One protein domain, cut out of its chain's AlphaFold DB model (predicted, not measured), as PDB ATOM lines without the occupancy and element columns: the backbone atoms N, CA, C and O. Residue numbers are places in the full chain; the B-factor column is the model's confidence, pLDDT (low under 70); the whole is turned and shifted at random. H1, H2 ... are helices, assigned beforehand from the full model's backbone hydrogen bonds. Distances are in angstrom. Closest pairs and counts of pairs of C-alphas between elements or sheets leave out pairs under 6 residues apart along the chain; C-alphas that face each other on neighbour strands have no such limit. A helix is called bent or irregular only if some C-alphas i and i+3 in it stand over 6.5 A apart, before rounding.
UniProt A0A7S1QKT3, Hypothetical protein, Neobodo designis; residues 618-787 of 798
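What this domain is: This is residues 618 to 787 of the 798 residues of the protein "Hypothetical protein" of Neobodo designis (UniProt A0A7S1QKT3). A core of crossed helices has H6 in the middle: H1 and H3 pack on opposite sides of it, H2 packs near its first residues, and H7 makes a corner at its last ones. H9 packs on H7, H8 is at one end near H2 and H7, and beyond the last residues of H3 the small pair H4 and H5 makes the other end. The printed part has 170 residues, with nine named helices, H1 to H9 in order, and no named strand: the class is all helix. It is compact, with a radius of gyration of the C-alphas of 16.6 A and spans of 47 by 41 by 30 A.

How they stand to each other: H1, residues 627 to 646, touches H6, residues 717 to 734, with residues 633 to 638 alone, closest at the C-alphas of Cys 638 and Arg 726, 6.0 A. They run opposite ways at a steep tilt of 68 degrees, only just short of about perpendicular. H2, residues 660 to 673, touches H6 with residues 660 to 661 alone; the closest C-alphas, of Trp 661 and Asn 721, are 5.7 A apart. H3, residues 682 to 694, touches H2 at Pro 684 and Ala 668, their closest C-alphas, 4.4 A apart. H3 and H6 touch at a steep tilt of 47 degrees, opposite ways, closest at the C-alphas of Val 690 and Arg 724, 6.2 A. H4, residues 698 to 701, and H5, residues 703 to 712, only just touch, only at the corner, with 3 pairs of C-alphas within 8 A, the closest Ser 699 and Arg 705, 6.1 A. H5 touches H3 about perpendicular, at 90 degrees; the closest C-alphas are those of Ala 708 and Thr 694, 7.4 A. H7, residues 738 to 746, touches H2, closest at the C-alphas of Ile 746 and Ala 667, 6.1 A. H8, residues 751 to 760, is close to H2 but not clearly touching, with the closest C-alphas, of Tyr 760 and Leu 663, at 6.9 A. H9, residues 771 to 785, touches H7, closest at the C-alphas of Leu 781 and Gly 739, 5.2 A. Every O i to N i+4 pair is within hydrogen-bond range in H2, H3 and H6; the counts are 14 of 16 in H1, 4 of 6 in H5 and H8, 4 of 5 in H7 and 10 of 11 in H9, and H4 is too short for such a pair.

Where its parts are: H1 begins at C-alpha 627 (147.584, 168.117, 157.393) and is 27.6 A long; H6 is 25.6 A, H9 20.3 A and H2 20.2 A. H4 is irregular, with C-alphas 698 and 701 7.8 A apart, and H5 only just, with C-alphas 704 and 707 7.0 A apart. H9 ends at C-alpha 785 (162.668, 173.217, 169.536).

The domain as a whole: The C-alphas farthest apart, of Gly 701 and Asp 772, are 50.2 A apart. The printed part has no cut; the link from H1 to H2 is long, with 13 residues. Residues 673 to 678, of which 673 belongs to H2, stand free. The pLDDT is under 70 in residues 676 to 681 and 698 to 705.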
ATOM      1  N   ARG A 618     149.571 172.559 170.839       92.31
ATOM      2  CA  ARG A 618     149.877 171.215 170.343       92.31
ATOM      3  C   ARG A 618     148.918 170.784 169.236       92.31
ATOM      4  O   ARG A 618     149.371 170.224 168.250       92.31
ATOM      5  N   ASN A 619     147.626 171.085 169.368       93.69
ATOM      6  CA  ASN A 619     146.629 170.731 168.361       93.69
ATOM      7  C   ASN A 619     146.878 171.430 167.012       93.69
ATOM      8  O   ASN A 619     146.697 170.813 165.972       93.69
ATOM      9  N   ILE A 620     147.339 172.688 167.009       92.88
ATOM     10  CA  ILE A 620     147.629 173.433 165.766       92.88
ATOM     11  C   ILE A 620     148.826 172.834 165.015       92.88
ATOM     12  O   ILE A 620     148.857 172.835 163.784       92.88
ATOM     13  N   PHE A 621     149.811 172.318 165.752       95.19
ATOM     14  CA  PHE A 621     150.993 171.661 165.191       95.19
ATOM     15  C   PHE A 621     150.849 170.137 165.085       95.19
ATOM     16  O   PHE A 621     151.840 169.448 164.819       95.19
ATOM     17  N   ASP A 622     149.631 169.617 165.254       96.88
ATOM     18  CA  ASP A 622     149.290 168.223 164.999       96.88
ATOM     19  C   ASP A 622     148.885 168.040 163.543       96.88
ATOM     20  O   ASP A 622     147.906 168.610 163.062       96.88
ATOM     21  N   GLU A 623     149.650 167.229 162.823       96.81
ATOM     22  CA  GLU A 623     149.385 166.909 161.429       96.81
ATOM     23  C   GLU A 623     148.044 166.201 161.228       96.81
ATOM     24  O   GLU A 623     147.410 166.395 160.187       96.81
ATOM     25  N   ASN A 624     147.582 165.420 162.207       95.50
ATOM     26  CA  ASN A 624     146.291 164.743 162.108       95.50
ATOM     27  C   ASN A 624     145.137 165.751 162.128       95.50
ATOM     28  O   ASN A 624     144.143 165.566 161.424       95.50
ATOM     29  N   SER A 625     145.294 166.835 162.887       95.12
ATOM     30  CA  SER A 625     144.338 167.944 162.940       95.12
ATOM     31  C   SER A 625     144.508 168.896 161.754       95.12
ATOM     32  O   SER A 625     143.529 169.371 161.179       95.12
ATOM     33  N   HIS A 626     145.753 169.148 161.346       94.38
ATOM     34  CA  HIS A 626     146.117 170.146 160.347       94.38
ATOM     35  C   HIS A 626     147.136 169.596 159.345       94.38
ATOM     36  O   HIS A 626     148.304 169.971 159.363       94.38
ATOM     37  N   ARG A 627     146.698 168.770 158.387       94.38
ATOM     38  CA  ARG A 627     147.584 168.117 157.393       94.38
ATOM     39  C   ARG A 627     148.566 169.066 156.683       94.38
ATOM     40  O   ARG A 627     149.665 168.664 156.301       94.38
ATOM     41  N   THR A 628     148.193 170.336 156.512       93.75
ATOM     42  CA  THR A 628     149.050 171.382 155.935       93.75
ATOM     43  C   THR A 628     150.367 171.562 156.696       93.75
ATOM     44  O   THR A 628     151.383 171.807 156.046       93.75
ATOM     45  N   ILE A 629     150.400 171.394 158.026       95.44
ATOM     46  CA  ILE A 629     151.647 171.516 158.797       95.44
ATOM     47  C   ILE A 629     152.653 170.433 158.404       95.44
ATOM     48  O   ILE A 629     153.818 170.745 158.167       95.44
ATOM     49  N   GLY A 630     152.197 169.191 158.218       94.94
ATOM     50  CA  GLY A 630     153.041 168.087 157.761       94.94
ATOM     51  C   GLY A 630     153.608 168.338 156.364       94.94
ATOM     52  O   GLY A 630     154.788 168.091 156.114       94.94
ATOM     53  N   LEU A 631     152.806 168.902 155.453       93.62
ATOM     54  CA  LEU A 631     153.266 169.281 154.111       93.62
ATOM     55  C   LEU A 631     154.289 170.427 154.144       93.62
ATOM     56  O   LEU A 631     155.303 170.355 153.450       93.62
ATOM     57  N   LEU A 632     154.058 171.462 154.958       94.56
ATOM     58  CA  LEU A 632     154.989 172.583 155.119       94.56
ATOM     59  C   LEU A 632     156.316 172.129 155.723       94.56
ATOM     60  O   LEU A 632     157.381 172.523 155.239       94.56
ATOM     61  N   VAL A 633     156.263 171.282 156.752       96.00
ATOM     62  CA  VAL A 633     157.468 170.772 157.399       96.00
ATOM     63  C   VAL A 633     158.259 169.899 156.432       96.00
ATOM     64  O   VAL A 633     159.425 170.190 156.183       96.00
ATOM     65  N   ARG A 634     157.643 168.895 155.798       94.50
ATOM     66  CA  ARG A 634     158.379 167.986 154.901       94.50
ATOM     67  C   ARG A 634     158.837 168.648 153.605       94.50
ATOM     68  O   ARG A 634     159.947 168.383 153.150       94.50
ATOM     69  N   GLY A 635     158.000 169.500 153.013       91.38
ATOM     70  CA  GLY A 635     158.275 170.134 151.724       91.38
ATOM     71  C   GLY A 635     159.199 171.349 151.813       91.38
ATOM     72  O   GLY A 635     160.051 171.525 150.948       91.38
ATOM     73  N   SER A 636     159.052 172.181 152.849       93.81
ATOM     74  CA  SER A 636     159.821 173.428 152.989       93.81
ATOM     75  C   SER A 636     160.895 173.317 154.064       93.81
ATOM     76  O   SER A 636     162.068 173.560 153.784       93.81
ATOM     77  N   LEU A 637     160.521 172.956 155.295       96.00
ATOM     78  CA  LEU A 637     161.443 173.017 156.430       96.00
ATOM     79  C   LEU A 637     162.549 171.960 156.336       96.00
ATOM     80  O   LEU A 637     163.725 172.308 156.401       96.00
ATOM     81  N   CYS A 638     162.194 170.693 156.114       96.88
ATOM     82  CA  CYS A 638     163.150 169.600 155.957       96.88
ATOM     83  C   CYS A 638     164.104 169.841 154.777       96.88
ATOM     84  O   CYS A 638     165.303 169.607 154.899       96.88
ATOM     85  N   ALA A 639     163.596 170.364 153.656       94.44
ATOM     86  CA  ALA A 639     164.419 170.722 152.502       94.44
ATOM     87  C   ALA A 639     165.416 171.846 152.832       94.44
ATOM     88  O   ALA A 639     166.577 171.791 152.420       94.44
ATOM     89  N   ALA A 640     164.994 172.845 153.612       95.94
ATOM     90  CA  ALA A 640     165.869 173.927 154.041       95.94
ATOM     91  C   ALA A 640     166.934 173.462 155.052       95.94
ATOM     92  O   ALA A 640     168.089 173.865 154.931       95.94
ATOM     93  N   ILE A 641     166.583 172.566 155.983       97.12
ATOM     94  CA  ILE A 641     167.544 171.929 156.900       97.12
ATOM     95  C   ILE A 641     168.581 171.129 156.102       97.12
ATOM     96  O   ILE A 641     169.780 171.347 156.267       97.12
ATOM     97  N   SER A 642     168.143 170.269 155.174       97.31
ATOM     98  CA  SER A 642     169.060 169.537 154.291       97.31
ATOM     99  C   SER A 642     169.940 170.475 153.473       97.31
ATOM    100  O   SER A 642     171.121 170.200 153.313       97.31
ATOM    101  N   SER A 643     169.410 171.604 152.997       95.69
ATOM    102  CA  SER A 643     170.202 172.589 152.251       95.69
ATOM    103  C   SER A 643     171.345 173.159 153.093       95.69
ATOM    104  O   SER A 643     172.444 173.301 152.570       95.69
ATOM    105  N   VAL A 644     171.114 173.435 154.382       96.62
ATOM    106  CA  VAL A 644     172.166 173.867 155.320       96.62
ATOM    107  C   VAL A 644     173.203 172.763 155.523       96.62
ATOM    108  O   VAL A 644     174.398 173.034 155.441       96.62
ATOM    109  N   LEU A 645     172.761 171.517 155.718       97.00
ATOM    110  CA  LEU A 645     173.664 170.376 155.900       97.00
ATOM    111  C   LEU A 645     174.429 169.988 154.633       97.00
ATOM    112  O   LEU A 645     175.475 169.362 154.741       97.00
ATOM    113  N   LEU A 646     173.935 170.317 153.442       96.50
ATOM    114  CA  LEU A 646     174.615 170.004 152.184       96.50
ATOM    115  C   LEU A 646     175.718 171.007 151.836       96.50
ATOM    116  O   LEU A 646     176.568 170.696 151.000       96.50
ATOM    117  N   VAL A 647     175.748 172.187 152.462       95.19
ATOM    118  CA  VAL A 647     176.833 173.144 152.223       95.19
ATOM    119  C   VAL A 647     178.138 172.569 152.772       95.19
ATOM    120  O   VAL A 647     178.262 172.293 153.963       95.19
ATOM    121  N   GLY A 648     179.092 172.344 151.871       95.19
ATOM    122  CA  GLY A 648     180.372 171.711 152.176       95.19
ATOM    123  C   GLY A 648     180.342 170.187 152.288       95.19
ATOM    124  O   GLY A 648     181.389 169.589 152.531       95.19
ATOM    125  N   PHE A 649     179.191 169.538 152.089       97.00
ATOM    126  CA  PHE A 649     179.077 168.080 152.157       97.00
ATOM    127  C   PHE A 649     179.721 167.396 150.940       97.00
ATOM    128  O   PHE A 649     179.456 167.739 149.786       97.00
ATOM    129  N   ARG A 650     180.542 166.374 151.191       95.56
ATOM    130  CA  ARG A 650     181.230 165.569 150.174       95.56
ATOM    131  C   ARG A 650     180.311 164.465 149.663       95.56
ATOM    132  O   ARG A 650     180.310 163.350 150.181       95.56
ATOM    133  N   THR A 651     179.559 164.759 148.606       90.56
ATOM    134  CA  THR A 651     178.684 163.774 147.940       90.56
ATOM    135  C   THR A 651     179.458 162.630 147.281       90.56
ATOM    136  O   THR A 651     178.899 161.555 147.062       90.56
ATOM    137  N   SER A 652     180.749 162.817 146.999       86.06
ATOM    138  CA  SER A 652     181.660 161.769 146.549       86.06
ATOM    139  C   SER A 652     183.005 161.865 147.273       86.06
ATOM    140  O   SER A 652     183.600 162.933 147.392       86.06
ATOM    141  N   HIS A 653     183.498 160.731 147.774       82.88
ATOM    142  CA  HIS A 653     184.832 160.631 148.367       82.88
ATOM    143  C   HIS A 653     185.430 159.260 148.062       82.88
ATOM    144  O   HIS A 653     184.824 158.245 148.401       82.88
ATOM    145  N   MET A 654     186.618 159.222 147.447       77.44
ATOM    146  CA  MET A 654     187.286 157.974 147.034       77.44
ATOM    147  C   MET A 654     186.340 157.024 146.272       77.44
ATOM    148  O   MET A 654     186.191 155.864 146.637       77.44
ATOM    149  N   PHE A 655     185.654 157.539 145.244       82.62
ATOM    150  CA  PHE A 655     184.694 156.803 144.396       82.62
ATOM    151  C   PHE A 655     183.409 156.312 145.083       82.62
ATOM    152  O   PHE A 655     182.496 155.850 144.400       82.62
ATOM    153  N   VAL A 656     183.277 156.475 146.399       86.19
ATOM    154  CA  VAL A 656     182.043 156.163 147.123       86.19
ATOM    155  C   VAL A 656     181.139 157.390 147.106       86.19
ATOM    156  O   VAL A 656     181.521 158.462 147.586       86.19
ATOM    157  N   LYS A 657     179.936 157.238 146.544       91.25
ATOM    158  CA  LYS A 657     178.868 158.233 146.684       91.25
ATOM    159  C   LYS A 657     178.347 158.188 148.115       91.25
ATOM    160  O   LYS A 657     178.076 157.105 148.623       91.25
ATOM    161  N   ARG A 658     178.210 159.347 148.748       94.81
ATOM    162  CA  ARG A 658     177.723 159.470 150.123       94.81
ATOM    163  C   ARG A 658     176.422 160.243 150.152       94.81
ATOM    164  O   ARG A 658     176.284 161.259 149.473       94.81
ATOM    165  N   HIS A 659     175.497 159.767 150.971       96.88
ATOM    166  CA  HIS A 659     174.259 160.452 151.295       96.88
ATOM    167  C   HIS A 659     174.355 161.109 152.675       96.88
ATOM    168  O   HIS A 659     175.073 160.621 153.547       96.88
ATOM    169  N   LEU A 660     173.543 162.141 152.940       97.19
ATOM    170  CA  LEU A 660     173.353 162.660 154.307       97.19
ATOM    171  C   LEU A 660     172.913 161.563 155.291       97.19
ATOM    172  O   LEU A 660     173.210 161.621 156.476       97.19
ATOM    173  N   TRP A 661     172.243 160.524 154.794       97.94
ATOM    174  CA  TRP A 661     171.822 159.393 155.619       97.94
ATOM    175  C   TRP A 661     173.022 158.595 156.145       97.94
ATOM    176  O   TRP A 661     173.002 158.108 157.271       97.94
ATOM    177  N   ASP A 662     174.101 158.507 155.365       97.19
ATOM    178  CA  ASP A 662     175.328 157.829 155.784       97.19
ATOM    179  C   ASP A 662     176.079 158.622 156.857       97.19
ATOM    180  O   ASP A 662     176.727 158.019 157.711       97.19
ATOM    181  N   LEU A 663     175.954 159.956 156.853       96.88
ATOM    182  CA  LEU A 663     176.429 160.810 157.943       96.88
ATOM    183  C   LEU A 663     175.661 160.509 159.237       96.88
ATOM    184  O   LEU A 663     176.292 160.273 160.263       96.88
ATOM    185  N   PHE A 664     174.323 160.465 159.192       97.44
ATOM    186  CA  PHE A 664     173.504 160.177 160.377       97.44
ATOM    187  C   PHE A 664     173.766 158.782 160.947       97.44
ATOM    188  O   PHE A 664     173.951 158.655 162.155       97.44
ATOM    189  N   LYS A 665     173.861 157.749 160.097       97.06
ATOM    190  CA  LYS A 665     174.215 156.387 160.531       97.06
ATOM    191  C   LYS A 665     175.583 156.336 161.202       97.06
ATOM    192  O   LYS A 665     175.720 155.770 162.281       97.06
ATOM    193  N   ALA A 666     176.593 156.954 160.592       95.94
ATOM    194  CA  ALA A 666     177.938 156.944 161.154       95.94
ATOM    195  C   ALA A 666     178.042 157.777 162.441       95.94
ATOM    196  O   ALA A 666     178.776 157.398 163.352       95.94
ATOM    197  N   ALA A 667     177.285 158.872 162.550       94.56
ATOM    198  CA  ALA A 667     177.183 159.646 163.781       94.56
ATOM    199  C   ALA A 667     176.497 158.840 164.894       94.56
ATOM    200  O   ALA A 667     177.021 158.782 166.003       94.56
ATOM    201  N   ALA A 668     175.380 158.170 164.596       94.94
ATOM    202  CA  ALA A 668     174.698 157.276 165.528       94.94
ATOM    203  C   ALA A 668     175.624 156.155 166.023       94.94
ATOM    204  O   ALA A 668     175.719 155.922 167.223       94.94
ATOM    205  N   GLU A 669     176.359 155.511 165.119       94.62
ATOM    206  CA  GLU A 669     177.296 154.445 165.474       94.62
ATOM    207  C   GLU A 669     178.449 154.952 166.349       94.62
ATOM    208  O   GLU A 669     178.772 154.360 167.377       94.62
ATOM    209  N   ARG A 670     179.013 156.119 166.015       92.38
ATOM    210  CA  ARG A 670     180.023 156.789 166.844       92.38
ATOM    211  C   ARG A 670     179.505 157.076 168.255       92.38
ATOM    212  O   ARG A 670     180.240 156.906 169.225       92.38
ATOM    213  N   LEU A 671     178.252 157.513 168.379       91.00
ATOM    214  CA  LEU A 671     177.622 157.789 169.671       91.00
ATOM    215  C   LEU A 671     177.363 156.511 170.472       91.00
ATOM    216  O   LEU A 671     177.578 156.532 171.679       91.00
ATOM    217  N   ARG A 672     176.984 155.400 169.824       91.56
ATOM    218  CA  ARG A 672     176.862 154.084 170.484       91.56
ATOM    219  C   ARG A 672     178.194 153.597 171.052       91.56
ATOM    220  O   ARG A 672     178.225 152.995 172.119       91.56
ATOM    221  N   GLN A 673     179.289 153.863 170.343       91.38
ATOM    222  CA  GLN A 673     180.638 153.463 170.754       91.38
ATOM    223  C   GLN A 673     181.235 154.384 171.828       91.38
ATOM    224  O   GLN A 673     182.116 153.975 172.585       91.38
ATOM    225  N   SER A 674     180.773 155.632 171.909       86.69
ATOM    226  CA  SER A 674     181.224 156.586 172.916       86.69
ATOM    227  C   SER A 674     180.601 156.272 174.277       86.69
ATOM    228  O   SER A 674     179.395 156.388 174.466       86.69
ATOM    229  N   ALA A 675     181.429 155.968 175.280       72.12
ATOM    230  CA  ALA A 675     180.981 155.758 176.661       72.12
ATOM    231  C   ALA A 675     180.416 157.028 177.346       72.12
ATOM    232  O   ALA A 675     180.023 156.978 178.515       72.12
ATOM    233  N   ARG A 676     180.382 158.182 176.658       68.31
ATOM    234  CA  ARG A 676     179.787 159.425 177.173       68.31
ATOM    235  C   ARG A 676     178.261 159.345 177.103       68.31
ATOM    236  O   ARG A 676     177.627 159.862 176.187       68.31
ATOM    237  N   GLY A 677     177.682 158.687 178.101       59.38
ATOM    238  CA  GLY A 677     176.250 158.727 178.366       59.38
ATOM    239  C   GLY A 677     175.776 160.133 178.749       59.38
ATOM    240  O   GLY A 677     176.557 160.960 179.211       59.38
ATOM    241  N   PHE A 678     174.471 160.349 178.593       49.66
ATOM    242  CA  PHE A 678     173.623 161.381 179.214       49.66
ATOM    243  C   PHE A 678     173.081 162.526 178.346       49.66
ATOM    244  O   PHE A 678     172.046 163.064 178.723       49.66
ATOM    245  N   GLY A 679     173.629 162.839 177.165       57.19
ATOM    246  CA  GLY A 679     173.056 163.896 176.298       57.19
ATOM    247  C   GLY A 679     172.540 163.427 174.934       57.19
ATOM    248  O   GLY A 679     171.474 163.835 174.485       57.19
ATOM    249  N   ALA A 680     173.282 162.531 174.280       58.69
ATOM    250  CA  ALA A 680     173.099 162.195 172.863       58.69
ATOM    251  C   ALA A 680     172.302 160.899 172.606       58.69
ATOM    252  O   ALA A 680     172.324 160.364 171.499       58.69
ATOM    253  N   ILE A 681     171.606 160.388 173.627       61.03
ATOM    254  CA  ILE A 681     170.972 159.056 173.626       61.03
ATOM    255  C   ILE A 681     169.896 158.928 172.530       61.03
ATOM    256  O   ILE A 681     169.665 157.845 172.015       61.03
ATOM    257  N   ALA A 682     169.298 160.036 172.091       86.06
ATOM    258  CA  ALA A 682     168.156 159.988 171.185       86.06
ATOM    259  C   ALA A 682     168.502 159.825 169.687       86.06
ATOM    260  O   ALA A 682     167.647 159.361 168.934       86.06
ATOM    261  N   LEU A 683     169.716 160.166 169.220       92.94
ATOM    262  CA  LEU A 683     170.041 160.034 167.788       92.94
ATOM    263  C   LEU A 683     170.170 158.562 167.339       92.94
ATOM    264  O   LEU A 683     169.574 158.223 166.313       92.94
ATOM    265  N   PRO A 684     170.895 157.673 168.055       94.88
ATOM    266  CA  PRO A 684     170.970 156.260 167.686       94.88
ATOM    267  C   PRO A 684     169.605 155.573 167.604       94.88
ATOM    268  O   PRO A 684     169.323 154.906 166.607       94.88
ATOM    269  N   ASP A 685     168.743 155.806 168.594       94.00
ATOM    270  CA  ASP A 685     167.391 155.241 168.653       94.00
ATOM    271  C   ASP A 685     166.519 155.748 167.495       94.00
ATOM    272  O   ASP A 685     165.773 154.991 166.870       94.00
ATOM    273  N   ALA A 686     166.639 157.037 167.159       95.69
ATOM    274  CA  ALA A 686     165.921 157.634 166.041       95.69
ATOM    275  C   ALA A 686     166.365 157.060 164.686       95.69
ATOM    276  O   ALA A 686     165.523 156.803 163.824       95.69
ATOM    277  N   VAL A 687     167.673 156.845 164.494       96.75
ATOM    278  CA  VAL A 687     168.209 156.215 163.279       96.75
ATOM    279  C   VAL A 687     167.698 154.783 163.156       96.75
ATOM    280  O   VAL A 687     167.151 154.435 162.114       96.75
ATOM    281  N   GLU A 688     167.787 153.989 164.223       96.19
ATOM    282  CA  GLU A 688     167.306 152.605 164.242       96.19
ATOM    283  C   GLU A 688     165.803 152.507 163.953       96.19
ATOM    284  O   GLU A 688     165.361 151.680 163.157       96.19
ATOM    285  N   MET A 689     165.000 153.394 164.541       96.00
ATOM    286  CA  MET A 689     163.565 153.449 164.276       96.00
ATOM    287  C   MET A 689     163.261 153.754 162.801       96.00
ATOM    288  O   MET A 689     162.419 153.086 162.199       96.00
ATOM    289  N   VAL A 690     163.969 154.706 162.187       96.81
ATOM    290  CA  VAL A 690     163.804 155.027 160.760       96.81
ATOM    291  C   VAL A 690     164.277 153.876 159.863       96.81
ATOM    292  O   VAL A 690     163.622 153.589 158.858       96.81
ATOM    293  N   GLU A 691     165.363 153.181 160.211       96.19
ATOM    294  CA  GLU A 691     165.800 151.974 159.493       96.19
ATOM    295  C   GLU A 691     164.732 150.883 159.562       96.19
ATOM    296  O   GLU A 691     164.302 150.400 158.520       96.19
ATOM    297  N   ASN A 692     164.196 150.601 160.749       93.94
ATOM    298  CA  ASN A 692     163.138 149.607 160.950       93.94
ATOM    299  C   ASN A 692     161.839 149.926 160.190       93.94
ATOM    300  O   ASN A 692     161.125 149.010 159.775       93.94
ATOM    301  N   LEU A 693     161.511 151.210 160.008       93.25
ATOM    302  CA  LEU A 693     160.350 151.642 159.219       93.25
ATOM    303  C   LEU A 693     160.579 151.541 157.706       93.25
ATOM    304  O   LEU A 693     159.619 151.422 156.947       93.25
ATOM    305  N   THR A 694     161.834 151.613 157.266       94.50
ATOM    306  CA  THR A 694     162.206 151.646 155.843       94.50
ATOM    307  C   THR A 694     162.883 150.371 155.355       94.50
ATOM    308  O   THR A 694     163.265 150.288 154.188       94.50
ATOM    309  N   ASP A 695     163.039 149.377 156.223       91.62
ATOM    310  CA  ASP A 695     163.596 148.084 155.873       91.62
ATOM    311  C   ASP A 695     162.555 147.225 155.133       91.62
ATOM    312  O   ASP A 695     161.536 146.763 155.667       91.62
ATOM    313  N   VAL A 696     162.814 147.053 153.838       79.38
ATOM    314  CA  VAL A 696     161.967 146.294 152.916       79.38
ATOM    315  C   VAL A 696     162.102 144.788 153.169       79.38
ATOM    316  O   VAL A 696     161.141 144.054 152.933       79.38
ATOM    317  N   GLU A 697     163.247 144.322 153.677       78.56
ATOM    318  CA  GLU A 697     163.560 142.894 153.803       78.56
ATOM    319  C   GLU A 697     162.990 142.284 155.088       78.56
ATOM    320  O   GLU A 697     162.384 141.211 155.047       78.56
ATOM    321  N   SER A 698     163.051 142.999 156.214       66.38
ATOM    322  CA  SER A 698     162.446 142.542 157.479       66.38
ATOM    323  C   SER A 698     160.907 142.558 157.484       66.38
ATOM    324  O   SER A 698     160.265 142.073 158.418       66.38
ATOM    325  N   SER A 699     160.271 143.066 156.426       56.25
ATOM    326  CA  SER A 699     158.816 143.251 156.333       56.25
ATOM    327  C   SER A 699     158.007 141.981 155.994       56.25
ATOM    328  O   SER A 699     156.794 142.058 155.787       56.25
ATOM    329  N   GLY A 700     158.631 140.798 155.981       54.56
ATOM    330  CA  GLY A 700     158.014 139.528 155.567       54.56
ATOM    331  C   GLY A 700     156.828 139.008 156.403       54.56
ATOM    332  O   GLY A 700     156.156 138.080 155.959       54.56
ATOM    333  N   GLY A 701     156.522 139.579 157.578       53.97
ATOM    334  CA  GLY A 701     155.607 138.949 158.549       53.97
ATOM    335  C   GLY A 701     154.310 139.676 158.945       53.97
ATOM    336  O   GLY A 701     153.474 139.054 159.596       53.97
ATOM    337  N   GLY A 702     154.095 140.956 158.601       60.22
ATOM    338  CA  GLY A 702     153.016 141.764 159.206       60.22
ATOM    339  C   GLY A 702     152.171 142.568 158.215       60.22
ATOM    340  O   GLY A 702     152.696 143.391 157.472       60.22
ATOM    341  N   GLY A 703     150.843 142.389 158.240       61.09
ATOM    342  CA  GLY A 703     149.891 143.027 157.310       61.09
ATOM    343  C   GLY A 703     149.916 144.563 157.282       61.09
ATOM    344  O   GLY A 703     149.606 145.147 156.246       61.09
ATOM    345  N   VAL A 704     150.360 145.209 158.365       57.31
ATOM    346  CA  VAL A 704     150.528 146.672 158.439       57.31
ATOM    347  C   VAL A 704     151.696 147.151 157.562       57.31
ATOM    348  O   VAL A 704     151.649 148.242 157.025       57.31
ATOM    349  N   ARG A 705     152.719 146.336 157.282       67.19
ATOM    350  CA  ARG A 705     153.911 146.788 156.530       67.19
ATOM    351  C   ARG A 705     153.785 146.701 155.006       67.19
ATOM    352  O   ARG A 705     154.690 147.094 154.273       67.19
ATOM    353  N   ARG A 706     152.648 146.219 154.491       75.62
ATOM    354  CA  ARG A 706     152.450 146.012 153.045       75.62
ATOM    355  C   ARG A 706     152.350 147.322 152.254       75.62
ATOM    356  O   ARG A 706     152.720 147.335 151.083       75.62
ATOM    357  N   GLY A 707     151.855 148.395 152.882       80.62
ATOM    358  CA  GLY A 707     151.780 149.734 152.283       80.62
ATOM    359  C   GLY A 707     153.164 150.354 152.101       80.62
ATOM    360  O   GLY A 707     153.548 150.658 150.974       80.62
ATOM    361  N   ALA A 708     153.954 150.398 153.179       82.62
ATOM    362  CA  ALA A 708     155.326 150.906 153.159       82.62
ATOM    363  C   ALA A 708     156.206 150.178 152.131       82.62
ATOM    364  O   ALA A 708     156.869 150.818 151.318       82.62
ATOM    365  N   ALA A 709     156.144 148.841 152.078       84.25
ATOM    366  CA  ALA A 709     156.885 148.068 151.081       84.25
ATOM    367  C   ALA A 709     156.509 148.459 149.639       84.25
ATOM    368  O   ALA A 709     157.380 148.530 148.777       84.25
ATOM    369  N   ALA A 710     155.234 148.757 149.363       86.06
ATOM    370  CA  ALA A 710     154.795 149.203 148.043       86.06
ATOM    371  C   ALA A 710     155.268 150.628 147.705       86.06
ATOM    372  O   ALA A 710     155.597 150.881 146.547       86.06
ATOM    373  N   ALA A 711     155.324 151.532 148.690       85.69
ATOM    374  CA  ALA A 711     155.834 152.894 148.520       85.69
ATOM    375  C   ALA A 711     157.356 152.932 148.301       85.69
ATOM    376  O   ALA A 711     157.859 153.777 147.556       85.69
ATOM    377  N   LEU A 712     158.084 152.003 148.926       91.94
ATOM    378  CA  LEU A 712     159.530 151.843 148.770       91.94
ATOM    379  C   LEU A 712     159.895 151.093 147.481       91.94
ATOM    380  O   LEU A 712     160.946 151.345 146.893       91.94
ATOM    381  N   HIS A 713     159.027 150.198 146.999       89.94
ATOM    382  CA  HIS A 713     159.309 149.394 145.815       89.94
ATOM    383  C   HIS A 713     159.440 150.252 144.547       89.94
ATOM    384  O   HIS A 713     158.481 150.866 144.079       89.94
ATOM    385  N   GLY A 714     160.633 150.240 143.950       87.75
ATOM    386  CA  GLY A 714     160.951 150.989 142.732       87.75
ATOM    387  C   GLY A 714     161.561 152.372 142.971       87.75
ATOM    388  O   GLY A 714     161.903 153.033 141.992       87.75
ATOM    389  N   LYS A 715     161.731 152.796 144.232       92.38
ATOM    390  CA  LYS A 715     162.602 153.925 144.574       92.38
ATOM    391  C   LYS A 715     164.061 153.476 144.528       92.38
ATOM    392  O   LYS A 715     164.383 152.349 144.897       92.38
ATOM    393  N   SER A 716     164.932 154.358 144.064       94.12
ATOM    394  CA  SER A 716     166.379 154.181 144.174       94.12
ATOM    395  C   SER A 716     166.837 154.303 145.629       94.12
ATOM    396  O   SER A 716     166.196 154.986 146.429       94.12
ATOM    397  N   ASP A 717     167.989 153.719 145.964       93.12
ATOM    398  CA  ASP A 717     168.583 153.845 147.306       93.12
ATOM    399  C   ASP A 717     168.763 155.306 147.730       93.12
ATOM    400  O   ASP A 717     168.609 155.647 148.901       93.12
ATOM    401  N   TRP A 718     169.042 156.189 146.767       94.31
ATOM    402  CA  TRP A 718     169.146 157.624 147.005       94.31
ATOM    403  C   TRP A 718     167.812 158.220 147.468       94.31
ATOM    404  O   TRP A 718     167.756 158.879 148.499       94.31
ATOM    405  N   GLU A 719     166.716 157.928 146.763       94.94
ATOM    406  CA  GLU A 719     165.377 158.404 147.135       94.94
ATOM    407  C   GLU A 719     164.902 157.824 148.472       94.94
ATOM    408  O   GLU A 719     164.211 158.505 149.233       94.94
ATOM    409  N   ILE A 720     165.268 156.572 148.769       95.88
ATOM    410  CA  ILE A 720     164.994 155.947 150.068       95.88
ATOM    411  C   ILE A 720     165.787 156.665 151.166       95.88
ATOM    412  O   ILE A 720     165.237 156.970 152.221       95.88
ATOM    413  N   ASN A 721     167.054 156.996 150.930       96.56
ATOM    414  CA  ASN A 721     167.866 157.717 151.904       96.56
ATOM    415  C   ASN A 721     167.396 159.171 152.108       96.56
ATOM    416  O   ASN A 721     167.400 159.648 153.243       96.56
ATOM    417  N   ASP A 722     166.923 159.861 151.068       96.44
ATOM    418  CA  ASP A 722     166.278 161.181 151.181       96.44
ATOM    419  C   ASP A 722     164.974 161.117 151.988       96.44
ATOM    420  O   ASP A 722     164.656 162.018 152.770       96.44
ATOM    421  N   LEU A 723     164.204 160.041 151.820       96.56
ATOM    422  CA  LEU A 723     163.037 159.763 152.649       96.56
ATOM    423  C   LEU A 723     163.443 159.558 154.115       96.56
ATOM    424  O   LEU A 723     162.909 160.243 154.984       96.56
ATOM    425  N   ARG A 724     164.436 158.706 154.394       97.44
ATOM    426  CA  ARG A 724     164.938 158.444 155.756       97.44
ATOM    427  C   ARG A 724     165.400 159.714 156.469       97.44
ATOM    428  O   ARG A 724     165.037 159.936 157.621       97.44
ATOM    429  N   VAL A 725     166.126 160.591 155.775       97.81
ATOM    430  CA  VAL A 725     166.554 161.892 156.320       97.81
ATOM    431  C   VAL A 725     165.346 162.746 156.734       97.81
ATOM    432  O   VAL A 725     165.333 163.313 157.825       97.81
ATOM    433  N   ARG A 726     164.290 162.801 155.913       97.25
ATOM    434  CA  ARG A 726     163.071 163.566 156.232       97.25
ATOM    435  C   ARG A 726     162.253 162.943 157.367       97.25
ATOM    436  O   ARG A 726     161.699 163.682 158.186       97.25
ATOM    437  N   MET A 727     162.212 161.613 157.453       97.50
ATOM    438  CA  MET A 727     161.612 160.894 158.584       97.50
ATOM    439  C   MET A 727     162.369 161.198 159.884       97.50
ATOM    440  O   MET A 727     161.746 161.533 160.891       97.50
ATOM    441  N   LEU A 728     163.707 161.187 159.842       97.69
ATOM    442  CA  LEU A 728     164.555 161.523 160.986       97.69
ATOM    443  C   LEU A 728     164.317 162.957 161.471       97.69
ATOM    444  O   LEU A 728     164.148 163.169 162.669       97.69
ATOM    445  N   TYR A 729     164.234 163.937 160.566       97.56
ATOM    446  CA  TYR A 729     163.905 165.313 160.952       97.56
ATOM    447  C   TYR A 729     162.514 165.433 161.562       97.56
ATOM    448  O   TYR A 729     162.351 166.129 162.558       97.56
ATOM    449  N   SER A 730     161.519 164.748 160.994       97.38
ATOM    450  CA  SER A 730     160.152 164.756 161.530       97.38
ATOM    451  C   SER A 730     160.130 164.200 162.955       97.38
ATOM    452  O   SER A 730     159.517 164.788 163.843       97.38
ATOM    453  N   HIS A 731     160.874 163.119 163.203       97.19
ATOM    454  CA  HIS A 731     161.042 162.578 164.544       97.19
ATOM    455  C   HIS A 731     161.764 163.557 165.483       97.19
ATOM    456  O   HIS A 731     161.275 163.819 166.578       97.19
ATOM    457  N   ALA A 732     162.883 164.139 165.051       96.25
ATOM    458  CA  ALA A 732     163.651 165.086 165.857       96.25
ATOM    459  C   ALA A 732     162.846 166.350 166.210       96.25
ATOM    460  O   ALA A 732     162.969 166.867 167.318       96.25
ATOM    461  N   LEU A 733     161.990 166.827 165.301       96.56
ATOM    462  CA  LEU A 733     161.068 167.939 165.547       96.56
ATOM    463  C   LEU A 733     159.994 167.572 166.577       96.56
ATOM    464  O   LEU A 733     159.752 168.357 167.490       96.56
ATOM    465  N   ASN A 734     159.405 166.374 166.489       96.44
ATOM    466  CA  ASN A 734     158.443 165.895 167.490       96.44
ATOM    467  C   ASN A 734     159.060 165.771 168.889       96.44
ATOM    468  O   ASN A 734     158.385 166.007 169.886       96.44
ATOM    469  N   GLN A 735     160.338 165.392 168.958       95.62
ATOM    470  CA  GLN A 735     161.089 165.277 170.212       95.62
ATOM    471  C   GLN A 735     161.704 166.602 170.675       95.62
ATOM    472  O   GLN A 735     162.380 166.623 171.698       95.62
ATOM    473  N   GLN A 736     161.521 167.695 169.921       95.50
ATOM    474  CA  GLN A 736     162.161 168.989 170.189       95.50
ATOM    475  C   GLN A 736     163.696 168.892 170.312       95.50
ATOM    476  O   GLN A 736     164.342 169.715 170.952       95.50
ATOM    477  N   ALA A 737     164.289 167.888 169.659       94.62
ATOM    478  CA  ALA A 737     165.689 167.494 169.789       94.62
ATOM    479  C   ALA A 737     166.506 167.773 168.515       94.62
ATOM    480  O   ALA A 737     167.643 167.335 168.387       94.62
ATOM    481  N   LEU A 738     165.949 168.497 167.537       94.62
ATOM    482  CA  LEU A 738     166.652 168.773 166.280       94.62
ATOM    483  C   LEU A 738     167.958 169.558 166.502       94.62
ATOM    484  O   LEU A 738     168.965 169.251 165.867       94.62
ATOM    485  N   GLY A 739     167.947 170.539 167.412       94.00
ATOM    486  CA  GLY A 739     169.139 171.298 167.797       94.00
ATOM    487  C   GLY A 739     170.235 170.395 168.356       94.00
ATOM    488  O   GLY A 739     171.340 170.385 167.822       94.00
ATOM    489  N   SER A 740     169.897 169.565 169.346       91.25
ATOM    490  CA  SER A 740     170.857 168.653 169.973       91.25
ATOM    491  C   SER A 740     171.348 167.562 169.022       91.25
ATOM    492  O   SER A 740     172.529 167.223 169.030       91.25
ATOM    493  N   PHE A 741     170.494 167.052 168.128       90.50
ATOM    494  CA  PHE A 741     170.897 166.073 167.112       90.50
ATOM    495  C   PHE A 741     171.964 166.641 166.180       90.50
ATOM    496  O   PHE A 741     172.954 165.976 165.889       90.50
ATOM    497  N   LEU A 742     171.750 167.860 165.682       92.50
ATOM    498  CA  LEU A 742     172.656 168.459 164.713       92.50
ATOM    499  C   LEU A 742     173.891 169.038 165.405       92.50
ATOM    500  O   LEU A 742     175.010 168.649 165.083       92.50
ATOM    501  N   LEU A 743     173.710 169.944 166.360       92.81
ATOM    502  CA  LEU A 743     174.810 170.723 166.926       92.81
ATOM    503  C   LEU A 743     175.626 169.941 167.954       92.81
ATOM    504  O   LEU A 743     176.849 170.034 167.918       92.81
ATOM    505  N   ASP A 744     174.976 169.154 168.811       90.56
ATOM    506  CA  ASP A 744     175.664 168.475 169.919       90.56
ATOM    507  C   ASP A 744     176.104 167.058 169.533       90.56
ATOM    508  O   ASP A 744     177.146 166.576 169.968       90.56
ATOM    509  N   ALA A 745     175.324 166.360 168.705       88.75
ATOM    510  CA  ALA A 745     175.613 164.968 168.360       88.75
ATOM    511  C   ALA A 745     176.546 164.835 167.138       88.75
ATOM    512  O   ALA A 745     177.396 163.936 167.091       88.75
ATOM    513  N   ILE A 746     176.398 165.723 166.145       91.06
ATOM    514  CA  ILE A 746     177.126 165.657 164.866       91.06
ATOM    515  C   ILE A 746     178.214 166.731 164.780       91.06
ATOM    516  O   ILE A 746     179.356 166.399 164.470       91.06
ATOM    517  N   PHE A 747     177.876 167.993 165.067       92.25
ATOM    518  CA  PHE A 747     178.761 169.158 164.909       92.25
ATOM    519  C   PHE A 747     179.385 169.652 166.224       92.25
ATOM    520  O   PHE A 747     179.645 170.841 166.406       92.25
ATOM    521  N   ASP A 748     179.643 168.737 167.150       89.81
ATOM    522  CA  ASP A 748     180.338 169.038 168.399       89.81
ATOM    523  C   ASP A 748     181.801 169.472 168.151       89.81
ATOM    524  O   ASP A 748     182.443 169.038 167.195       89.81
ATOM    525  N   GLU A 749     182.319 170.361 169.001       85.88
ATOM    526  CA  GLU A 749     183.633 171.008 168.852       85.88
ATOM    527  C   GLU A 749     184.806 170.125 169.289       85.88
ATOM    528  O   GLU A 749     185.967 170.487 169.092       85.88
ATOM    529  N   HIS A 750     184.539 168.954 169.872       87.88
ATOM    530  CA  HIS A 750     185.597 168.023 170.243       87.88
ATOM    531  C   HIS A 750     186.432 167.560 169.036       87.88
ATOM    532  O   HIS A 750     185.926 167.296 167.946       87.88
ATOM    533  N   GLU A 751     187.735 167.373 169.253       86.62
ATOM    534  CA  GLU A 751     188.705 166.985 168.218       86.62
ATOM    535  C   GLU A 751     188.321 165.680 167.492       86.62
ATOM    536  O   GLU A 751     188.383 165.597 166.268       86.62
ATOM    537  N   SER A 752     187.771 164.701 168.218       86.62
ATOM    538  CA  SER A 752     187.239 163.459 167.633       86.62
ATOM    539  C   SER A 752     186.044 163.678 166.694       86.62
ATOM    540  O   SER A 752     185.793 162.879 165.792       86.62
ATOM    541  N   SER A 753     185.257 164.734 166.925       88.69
ATOM    542  CA  SER A 753     184.156 165.136 166.044       88.69
ATOM    543  C   SER A 753     184.703 165.783 164.774       88.69
ATOM    544  O   SER A 753     184.183 165.522 163.691       88.69
ATOM    545  N   ARG A 754     185.813 166.523 164.864       93.75
ATOM    546  CA  ARG A 754     186.484 167.115 163.701       93.75
ATOM    547  C   ARG A 754     186.995 166.057 162.722       93.75
ATOM    548  O   ARG A 754     186.634 166.119 161.551       93.75
ATOM    549  N   GLU A 755     187.733 165.047 163.189       93.62
ATOM    550  CA  GLU A 755     188.205 163.944 162.327       93.62
ATOM    551  C   GLU A 755     187.046 163.177 161.668       93.62
ATOM    552  O   GLU A 755     187.121 162.742 160.515       93.62
ATOM    553  N   PHE A 756     185.943 163.005 162.402       95.12
ATOM    554  CA  PHE A 756     184.722 162.415 161.866       95.12
ATOM    555  C   PHE A 756     184.130 163.284 160.746       95.12
ATOM    556  O   PHE A 756     183.845 162.771 159.662       95.12
ATOM    557  N   LEU A 757     183.992 164.592 160.974       96.06
ATOM    558  CA  LEU A 757     183.427 165.528 160.005       96.06
ATOM    559  C   LEU A 757     184.316 165.715 158.776       96.06
ATOM    560  O   LEU A 757     183.774 165.827 157.683       96.06
ATOM    561  N   GLU A 758     185.644 165.650 158.893       95.62
ATOM    562  CA  GLU A 758     186.571 165.716 157.747       95.62
ATOM    563  C   GLU A 758     186.315 164.623 156.709       95.62
ATOM    564  O   GLU A 758     186.555 164.820 155.512       95.62
ATOM    565  N   LYS A 759     185.778 163.475 157.139       95.00
ATOM    566  CA  LYS A 759     185.368 162.417 156.215       95.00
ATOM    567  C   LYS A 759     184.221 162.904 155.336       95.00
ATOM    568  O   LYS A 759     184.220 162.586 154.148       95.00
ATOM    569  N   TYR A 760     183.246 163.620 155.891       96.62
ATOM    570  CA  TYR A 760     181.983 163.967 155.228       96.62
ATOM    571  C   TYR A 760     181.927 165.397 154.690       96.62
ATOM    572  O   TYR A 760     181.112 165.660 153.812       96.62
ATOM    573  N   TYR A 761     182.781 166.298 155.165       97.19
ATOM    574  CA  TYR A 761     182.719 167.725 154.875       97.19
ATOM    575  C   TYR A 761     184.066 168.303 154.439       97.19
ATOM    576  O   TYR A 761     185.149 167.863 154.830       97.19
ATOM    577  N   HIS A 762     184.002 169.340 153.616       95.31
ATOM    578  CA  HIS A 762     185.060 170.337 153.518       95.31
ATOM    579  C   HIS A 762     184.908 171.286 154.716       95.31
ATOM    580  O   HIS A 762     183.933 172.031 154.783       95.31
ATOM    581  N   LEU A 763     185.823 171.212 155.693       93.69
ATOM    582  CA  LEU A 763     185.652 171.903 156.980       93.69
ATOM    583  C   LEU A 763     185.499 173.422 156.833       93.69
ATOM    584  O   LEU A 763     184.697 174.017 157.541       93.69
ATOM    585  N   ASP A 764     186.211 174.020 155.878       91.62
ATOM    586  CA  ASP A 764     186.211 175.473 155.659       91.62
ATOM    587  C   ASP A 764     184.866 175.994 155.121       91.62
ATOM    588  O   ASP A 764     184.544 177.179 155.236       91.62
ATOM    589  N   THR A 765     184.052 175.103 154.549       90.19
ATOM    590  CA  THR A 765     182.826 175.455 153.821       90.19
ATOM    591  C   THR A 765     181.561 174.967 154.518       90.19
ATOM    592  O   THR A 765     180.464 175.426 154.198       90.19
ATOM    593  N   ALA A 766     181.694 174.068 155.497       91.88
ATOM    594  CA  ALA A 766     180.579 173.562 156.279       91.88
ATOM    595  C   ALA A 766     179.973 174.672 157.152       91.88
ATOM    596  O   ALA A 766     180.597 175.160 158.091       91.88
ATOM    597  N   VAL A 767     178.715 175.031 156.874       90.62
ATOM    598  CA  VAL A 767     177.994 176.131 157.548       90.62
ATOM    599  C   VAL A 767     178.012 175.986 159.066       90.62
ATOM    600  O   VAL A 767     178.224 176.958 159.779       90.62
ATOM    601  N   LEU A 768     177.808 174.766 159.563       90.94
ATOM    602  CA  LEU A 768     177.715 174.488 160.996       90.94
ATOM    603  C   LEU A 768     179.068 174.488 161.721       90.94
ATOM    604  O   LEU A 768     179.082 174.455 162.947       90.94
ATOM    605  N   LEU A 769     180.183 174.551 160.987       91.94
ATOM    606  CA  LEU A 769     181.526 174.711 161.551       91.94
ATOM    607  C   LEU A 769     182.002 176.168 161.557       91.94
ATOM    608  O   LEU A 769     182.986 176.483 162.220       91.94
ATOM    609  N   GLN A 770     181.310 177.063 160.849       91.69
ATOM    610  CA  GLN A 770     181.601 178.494 160.876       91.69
ATOM    611  C   GLN A 770     180.905 179.126 162.095       91.69
ATOM    612  O   GLN A 770     179.675 179.089 162.135       91.69
ATOM    613  N   PRO A 771     181.626 179.726 163.065       92.19
ATOM    614  CA  PRO A 771     181.039 180.203 164.326       92.19
ATOM    615  C   PRO A 771     179.841 181.142 164.136       92.19
ATOM    616  O   PRO A 771     178.764 180.884 164.675       92.19
ATOM    617  N   ASP A 772     179.987 182.155 163.277       91.81
ATOM    618  CA  ASP A 772     178.943 183.156 163.014       91.81
ATOM    619  C   ASP A 772     177.673 182.536 162.416       91.81
ATOM    620  O   ASP A 772     176.552 182.974 162.683       91.81
ATOM    621  N   MET A 773     177.831 181.515 161.571       92.31
ATOM    622  CA  MET A 773     176.708 180.828 160.937       92.31
ATOM    623  C   MET A 773     176.109 179.770 161.863       92.31
ATOM    624  O   MET A 773     174.890 179.604 161.883       92.31
ATOM    625  N   ARG A 774     176.938 179.093 162.663       94.25
ATOM    626  CA  ARG A 774     176.510 178.147 163.693       94.25
ATOM    627  C   ARG A 774     175.621 178.836 164.717       94.25
ATOM    628  O   ARG A 774     174.554 178.307 165.001       94.25
ATOM    629  N   GLU A 775     175.996 180.017 165.208       93.94
ATOM    630  CA  GLU A 775     175.168 180.797 166.138       93.94
ATOM    631  C   GLU A 775     173.815 181.155 165.506       93.94
ATOM    632  O   GLU A 775     172.756 180.943 166.101       93.94
ATOM    633  N   GLN A 776     173.830 181.610 164.249       92.38
ATOM    634  CA  GLN A 776     172.610 181.931 163.511       92.38
ATOM    635  C   GLN A 776     171.707 180.712 163.302       92.38
ATOM    636  O   GLN A 776     170.489 180.842 163.409       92.38
ATOM    637  N   VAL A 777     172.273 179.543 162.992       93.50
ATOM    638  CA  VAL A 777     171.503 178.304 162.838       93.50
ATOM    639  C   VAL A 777     171.026 177.793 164.198       93.50
ATOM    640  O   VAL A 777     169.865 177.410 164.301       93.50
ATOM    641  N   SER A 778     171.841 177.864 165.252       94.88
ATOM    642  CA  SER A 778     171.461 177.486 166.622       94.88
ATOM    643  C   SER A 778     170.263 178.285 167.105       94.88
ATOM    644  O   SER A 778     169.231 177.703 167.420       94.88
ATOM    645  N   ALA A 779     170.323 179.617 167.017       93.38
ATOM    646  CA  ALA A 779     169.224 180.494 167.418       93.38
ATOM    647  C   ALA A 779     167.916 180.212 166.656       93.38
ATOM    648  O   ALA A 779     166.819 180.541 167.113       93.38
ATOM    649  N   VAL A 780     168.030 179.645 165.457       92.38
ATOM    650  CA  VAL A 780     166.909 179.244 164.615       92.38
ATOM    651  C   VAL A 780     166.382 177.854 165.011       92.38
ATOM    652  O   VAL A 780     165.165 177.673 165.098       92.38
ATOM    653  N   LEU A 781     167.267 176.897 165.296       94.00
ATOM    654  CA  LEU A 781     166.917 175.558 165.778       94.00
ATOM    655  C   LEU A 781     166.300 175.595 167.184       94.00
ATOM    656  O   LEU A 781     165.331 174.881 167.423       94.00
ATOM    657  N   ASP A 782     166.761 176.480 168.066       92.75
ATOM    658  CA  ASP A 782     166.204 176.660 169.415       92.75
ATOM    659  C   ASP A 782     164.735 177.102 169.364       92.75
ATOM    660  O   ASP A 782     163.882 176.614 170.106       92.75
ATOM    661  N   ARG A 783     164.399 177.987 168.415       91.12
ATOM    662  CA  ARG A 783     163.009 178.412 168.183       91.12
ATOM    663  C   ARG A 783     162.144 177.279 167.658       91.12
ATOM    664  O   ARG A 783     160.978 177.200 168.028       91.12
ATOM    665  N   LEU A 784     162.693 176.424 166.797       93.25
ATOM    666  CA  LEU A 784     161.996 175.228 166.328       93.25
ATOM    667  C   LEU A 784     161.782 174.224 167.461       93.25
ATOM    668  O   LEU A 784     160.701 173.649 167.546       93.25
ATOM    669  N   GLY A 785     162.769 174.060 168.345       92.81
ATOM    670  CA  GLY A 785     162.668 173.217 169.536       92.81
ATOM    671  C   GLY A 785     161.565 173.671 170.494       92.81
ATOM    672  O   GLY A 785     160.947 172.848 171.153       92.81
ATOM    673  N   ALA A 786     161.227 174.961 170.525       92.12
ATOM    674  CA  ALA A 786     160.120 175.460 171.341       92.12
ATOM    675  C   ALA A 786     158.717 175.098 170.799       92.12
ATOM    676  O   ALA A 786     157.724 175.272 171.511       92.12
ATOM    677  N   ILE A 787     158.604 174.622 169.553       93.44
ATOM    678  CA  ILE A 787     157.318 174.318 168.911       93.44
ATOM    679  C   ILE A 787     156.924 172.855 169.201       93.44
ATOM    680  O   ILE A 787     157.718 171.945 168.964       93.44
TER     681      ILE A 787